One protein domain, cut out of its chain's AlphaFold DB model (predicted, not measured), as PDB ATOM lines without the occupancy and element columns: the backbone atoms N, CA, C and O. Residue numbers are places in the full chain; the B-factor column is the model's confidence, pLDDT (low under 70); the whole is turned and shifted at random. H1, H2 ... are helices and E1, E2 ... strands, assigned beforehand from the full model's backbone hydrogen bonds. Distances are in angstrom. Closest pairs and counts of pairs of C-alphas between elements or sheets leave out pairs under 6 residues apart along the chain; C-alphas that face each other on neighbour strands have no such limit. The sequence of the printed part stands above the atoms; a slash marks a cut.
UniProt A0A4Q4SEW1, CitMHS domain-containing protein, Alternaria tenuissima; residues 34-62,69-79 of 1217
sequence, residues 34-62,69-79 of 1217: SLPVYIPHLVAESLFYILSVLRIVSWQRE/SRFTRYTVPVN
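Overview. This is residues 34 to 62 and 69 to 79 of the 1217 residues of the protein "CitMHS domain-containing protein" of Alternaria tenuissima (UniProt A0A4Q4SEW1). Picture a V: a narrow ribbon of two antiparallel strands, E1 and E2, makes one arm, and the single helix H1 leads away from one end of it as the other. Beyond H1, residues 54 to 62 fold back without a named element. The printed part has 40 residues, with E1, H1 and E2 in that order along the chain; the class is mixed, helices and strands. It is loose, with a radius of gyration of the C-alphas of 11.7 A, and spans 30 by 26 by 17 A.

Arrangement. Start at E1, residues 34 to 40, and set it beside its antiparallel neighbour E2, residues 71 to 78; their directions stand at 151 degrees. Look for N 35 and O 76, 2.9 A apart, and N 74 and O 37, also 2.9 A apart, within hydrogen-bond range. A tight link leads from E1 into H1, residues 41 to 53, where every O i to N i+4 pair is within hydrogen-bond range. The closest C-alphas of H1 and E2 are those of His 41 and Phe 71, 4.9 A apart, while their centres are 15.8 A apart.

Along the chain. Find C-alpha 34 at (-44.919, -11.432, -14.610); from there E1 runs 18.8 A to Pro 40. H1 runs 18.1 A from His 41 to C-alpha 53 at (-37.281, 15.092, -3.720). E2 runs 20.7 A from Phe 71 to C-alpha 78 at (-39.943, -13.490, -12.686).

Size, cuts and confidence. The two C-alphas farthest apart are those of Val 53 and Asn 79, at 31.7 A. Residues 63 to 68 are not printed, and C-alphas 62 and 69 stand 14.6 A apart across this cut, in the link from H1 to E2. The mean pLDDT of the printed part is 75.2; look for values under 70 at residues 58 to 62 and residue 69.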
ATOM      1  N   SER A  34     -44.822 -12.688 -15.369       80.50
ATOM      2  CA  SER A  34     -44.919 -11.432 -14.610       80.50
ATOM      3  C   SER A  34     -45.920 -11.553 -13.463       80.50
ATOM      4  O   SER A  34     -47.109 -11.767 -13.699       80.50
ATOM      5  N   LEU A  35     -45.464 -11.365 -12.222       79.56
ATOM      6  CA  LEU A  35     -46.335 -11.333 -11.045       79.56
ATOM      7  C   LEU A  35     -46.970  -9.942 -10.871       79.56
ATOM      8  O   LEU A  35     -46.237  -8.952 -10.788       79.56
ATOM      9  N   PRO A  36     -48.311  -9.828 -10.784       81.56
ATOM     10  CA  PRO A  36     -48.974  -8.579 -10.438       81.56
ATOM     11  C   PRO A  36     -48.894  -8.339  -8.921       81.56
ATOM     12  O   PRO A  36     -49.564  -9.009  -8.137       81.56
ATOM     13  N   VAL A  37     -48.086  -7.364  -8.510       81.19
ATOM     14  CA  VAL A  37     -47.927  -6.940  -7.113       81.19
ATOM     15  C   VAL A  37     -48.758  -5.679  -6.880       81.19
ATOM     16  O   VAL A  37     -48.587  -4.670  -7.561       81.19
ATOM     17  N   TYR A  38     -49.671  -5.735  -5.912       83.31
ATOM     18  CA  TYR A  38     -50.600  -4.647  -5.598       83.31
ATOM     19  C   TYR A  38     -50.095  -3.858  -4.386       83.31
ATOM     20  O   TYR A  38     -50.250  -4.289  -3.245       83.31
ATOM     21  N   ILE A  39     -49.482  -2.700  -4.633       81.06
ATOM     22  CA  ILE A  39     -48.916  -1.829  -3.592       81.06
ATOM     23  C   ILE A  39     -49.966  -0.776  -3.197       81.06
ATOM     24  O   ILE A  39     -50.590  -0.201  -4.091       81.06
ATOM     25  N   PRO A  40     -50.205  -0.485  -1.901       85.88
ATOM     26  CA  PRO A  40     -51.134   0.572  -1.497       85.88
ATOM     27  C   PRO A  40     -50.751   1.928  -2.107       85.88
ATOM     28  O   PRO A  40     -49.586   2.324  -2.041       85.88
ATOM     29  N   HIS A  41     -51.726   2.659  -2.657       79.00
ATOM     30  CA  HIS A  41     -51.471   3.899  -3.416       79.00
ATOM     31  C   HIS A  41     -50.666   4.937  -2.612       79.00
ATOM     32  O   HIS A  41     -49.763   5.571  -3.147       79.00
ATOM     33  N   LEU A  42     -50.932   5.039  -1.303       78.94
ATOM     34  CA  LEU A  42     -50.217   5.920  -0.374       78.94
ATOM     35  C   LEU A  42     -48.713   5.601  -0.284       78.94
ATOM     36  O   LEU A  42     -47.895   6.516  -0.227       78.94
ATOM     37  N   VAL A  43     -48.341   4.316  -0.277       81.38
ATOM     38  CA  VAL A  43     -46.936   3.875  -0.224       81.38
ATOM     39  C   VAL A  43     -46.237   4.186  -1.546       81.38
ATOM     40  O   VAL A  43     -45.117   4.689  -1.535       81.38
ATOM     41  N   ALA A  44     -46.916   3.963  -2.676       77.44
ATOM     42  CA  ALA A  44     -46.402   4.321  -3.995       77.44
ATOM     43  C   ALA A  44     -46.204   5.844  -4.136       77.44
ATOM     44  O   ALA A  44     -45.098   6.275  -4.451       77.44
ATOM     45  N   GLU A  45     -47.216   6.667  -3.829       79.81
ATOM     46  CA  GLU A  45     -47.100   8.137  -3.859       79.81
ATOM     47  C   GLU A  45     -45.993   8.639  -2.919       79.81
ATOM     48  O   GLU A  45     -45.210   9.493  -3.323       79.81
ATOM     49  N   SER A  46     -45.861   8.078  -1.710       80.88
ATOM     50  CA  SER A  46     -44.796   8.459  -0.768       80.88
ATOM     51  C   SER A  46     -43.401   8.124  -1.303       80.88
ATOM     52  O   SER A  46     -42.486   8.938  -1.196       80.88
ATOM     53  N   LEU A  47     -43.226   6.947  -1.910       79.62
ATOM     54  CA  LEU A  47     -41.938   6.496  -2.437       79.62
ATOM     55  C   LEU A  47     -41.548   7.276  -3.706       79.62
ATOM     56  O   LEU A  47     -40.414   7.738  -3.809       79.62
ATOM     57  N   PHE A  48     -42.488   7.530  -4.623       75.56
ATOM     58  CA  PHE A  48     -42.254   8.405  -5.781       75.56
ATOM     59  C   PHE A  48     -42.015   9.866  -5.376       75.56
ATOM     60  O   PHE A  48     -41.152  10.521  -5.962       75.56
ATOM     61  N   TYR A  49     -42.700  10.368  -4.344       77.75
ATOM     62  CA  TYR A  49     -42.424  11.687  -3.775       77.75
ATOM     63  C   TYR A  49     -40.984  11.763  -3.249       77.75
ATOM     64  O   TYR A  49     -40.241  12.647  -3.672       77.75
ATOM     65  N   ILE A  50     -40.544  10.788  -2.443       80.88
ATOM     66  CA  ILE A  50     -39.154  10.684  -1.965       80.88
ATOM     67  C   ILE A  50     -38.159  10.638  -3.138       80.88
ATOM     68  O   ILE A  50     -37.203  11.410  -3.144       80.88
ATOM     69  N   LEU A  51     -38.390   9.811  -4.167       78.25
ATOM     70  CA  LEU A  51     -37.516   9.739  -5.350       78.25
ATOM     71  C   LEU A  51     -37.450  11.064  -6.134       78.25
ATOM     72  O   LEU A  51     -36.395  11.393  -6.679       78.25
ATOM     73  N   SER A  52     -38.542  11.834  -6.176       74.31
ATOM     74  CA  SER A  52     -38.576  13.156  -6.820       74.31
ATOM     75  C   SER A  52     -37.874  14.241  -5.990       74.31
ATOM     76  O   SER A  52     -37.115  15.036  -6.543       74.31
ATOM     77  N   VAL A  53     -38.016  14.218  -4.658       77.31
ATOM     78  CA  VAL A  53     -37.281  15.092  -3.720       77.31
ATOM     79  C   VAL A  53     -35.774  14.809  -3.769       77.31
ATOM     80  O   VAL A  53     -34.973  15.741  -3.781       77.31
ATOM     81  N   LEU A  54     -35.384  13.537  -3.903       80.19
ATOM     82  CA  LEU A  54     -34.003  13.101  -4.154       80.19
ATOM     83  C   LEU A  54     -33.524  13.355  -5.602       80.19
ATOM     84  O   LEU A  54     -32.391  13.015  -5.935       80.19
ATOM     85  N   ARG A  55     -34.359  13.955  -6.467       72.69
ATOM     86  CA  ARG A  55     -34.083  14.279  -7.884       72.69
ATOM     87  C   ARG A  55     -33.690  13.082  -8.762       72.69
ATOM     88  O   ARG A  55     -33.057  13.255  -9.804       72.69
ATOM     89  N   ILE A  56     -34.073  11.868  -8.372       74.31
ATOM     90  CA  ILE A  56     -33.755  10.640  -9.113       74.31
ATOM     91  C   ILE A  56     -34.655  10.530 -10.353       74.31
ATOM     92  O   ILE A  56     -34.157  10.281 -11.449       74.31
ATOM     93  N   VAL A  57     -35.958  10.787 -10.187       71.75
ATOM     94  CA  VAL A  57     -36.992  10.683 -11.234       71.75
ATOM     95  C   VAL A  57     -37.752  12.007 -11.358       71.75
ATOM     96  O   VAL A  57     -38.012  12.675 -10.357       71.75
ATOM     97  N   SER A  58     -38.127  12.393 -12.578       63.44
ATOM     98  CA  SER A  58     -38.981  13.558 -12.840       63.44
ATOM     99  C   SER A  58     -40.435  13.273 -12.457       63.44
ATOM    100  O   SER A  58     -41.023  12.300 -12.927       63.44
ATOM    101  N   TRP A  59     -41.043  14.134 -11.638       54.12
ATOM    102  CA  TRP A  59     -42.461  14.014 -11.293       54.12
ATOM    103  C   TRP A  59     -43.348  14.434 -12.470       54.12
ATOM    104  O   TRP A  59     -43.580  15.620 -12.701       54.12
ATOM    105  N   GLN A  60     -43.853  13.448 -13.206       53.19
ATOM    106  CA  GLN A  60     -44.809  13.650 -14.287       53.19
ATOM    107  C   GLN A  60     -46.219  13.345 -13.770       53.19
ATOM    108  O   GLN A  60     -46.602  12.193 -13.575       53.19
ATOM    109  N   ARG A  61     -46.983  14.402 -13.479       44.41
ATOM    110  CA  ARG A  61     -48.349  14.296 -12.957       44.41
ATOM    111  C   ARG A  61     -49.324  14.024 -14.102       44.41
ATOM    112  O   ARG A  61     -49.762  14.964 -14.759       44.41
ATOM    113  N   GLU A  62     -49.690  12.763 -14.318       43.69
ATOM    114  CA  GLU A  62     -50.760  12.418 -15.263       43.69
ATOM    115  C   GLU A  62     -52.078  13.095 -14.852       43.69
ATOM    116  O   GLU A  62     -52.625  12.870 -13.768       43.69
ATOM    117  N   SER A  69     -57.791   4.059  -7.467       60.97
ATOM    118  CA  SER A  69     -57.690   2.702  -6.931       60.97
ATOM    119  C   SER A  69     -57.007   2.743  -5.565       60.97
ATOM    120  O   SER A  69     -56.076   3.516  -5.344       60.97
ATOM    121  N   ARG A  70     -57.429   1.870  -4.643       76.38
ATOM    122  CA  ARG A  70     -56.780   1.739  -3.326       76.38
ATOM    123  C   ARG A  70     -55.363   1.142  -3.432       76.38
ATOM    124  O   ARG A  70     -54.553   1.326  -2.524       76.38
ATOM    125  N   PHE A  71     -55.065   0.471  -4.550       75.94
ATOM    126  CA  PHE A  71     -53.782  -0.166  -4.853       75.94
ATOM    127  C   PHE A  71     -53.309   0.161  -6.273       75.94
ATOM    128  O   PHE A  71     -54.091   0.095  -7.225       75.94
ATOM    129  N   THR A  72     -52.015   0.418  -6.418       77.56
ATOM    130  CA  THR A  72     -51.315   0.529  -7.700       77.56
ATOM    131  C   THR A  72     -50.752  -0.842  -8.074       77.56
ATOM    132  O   THR A  72     -50.092  -1.495  -7.262       77.56
ATOM    133  N   ARG A  73     -51.038  -1.308  -9.295       78.00
ATOM    134  CA  ARG A  73     -50.574  -2.605  -9.806       78.00
ATOM    135  C   ARG A  73     -49.206  -2.437 -10.461       78.00
ATOM    136  O   ARG A  73     -49.118  -1.899 -11.559       78.00
ATOM    137  N   TYR A  74     -48.172  -2.972  -9.827       79.06
ATOM    138  CA  TYR A  74     -46.865  -3.173 -10.445       79.06
ATOM    139  C   TYR A  74     -46.769  -4.593 -11.006       79.06
ATOM    140  O   TYR A  74     -47.422  -5.514 -10.514       79.06
ATOM    141  N   THR A  75     -45.959  -4.792 -12.042       78.31
ATOM    142  CA  THR A  75     -45.663  -6.121 -12.590       78.31
ATOM    143  C   THR A  75     -44.190  -6.431 -12.403       78.31
ATOM    144  O   THR A  75     -43.346  -5.793 -13.027       78.31
ATOM    145  N   VAL A  76     -43.885  -7.408 -11.552       81.31
ATOM    146  CA  VAL A  76     -42.512  -7.864 -11.314       81.31
ATOM    147  C   VAL A  76     -42.218  -9.025 -12.269       81.31
ATOM    148  O   VAL A  76     -42.910 -10.044 -12.183       81.31
ATOM    149  N   PRO A  77     -41.241  -8.909 -13.187       81.81
ATOM    150  CA  PRO A  77     -40.855 -10.020 -14.045       81.81
ATOM    151  C   PRO A  77     -40.103 -11.071 -13.223       81.81
ATOM    152  O   PRO A  77     -39.065 -10.782 -12.628       81.81
ATOM    153  N   VAL A  78     -40.615 -12.298 -13.211       82.44
ATOM    154  CA  VAL A  78     -39.943 -13.490 -12.686       82.44
ATOM    155  C   VAL A  78     -39.279 -14.176 -13.876       82.44
ATOM    156  O   VAL A  78     -39.954 -14.755 -14.728       82.44
ATOM    157  N   ASN A  79     -37.960 -14.028 -13.983       82.75
ATOM    158  CA  ASN A  79     -37.160 -14.483 -15.119       82.75
ATOM    159  C   ASN A  79     -35.831 -15.102 -14.649       82.75
ATOM    160  O   ASN A  79     -35.593 -15.257 -13.451       82.75
TER     161      ASN A  79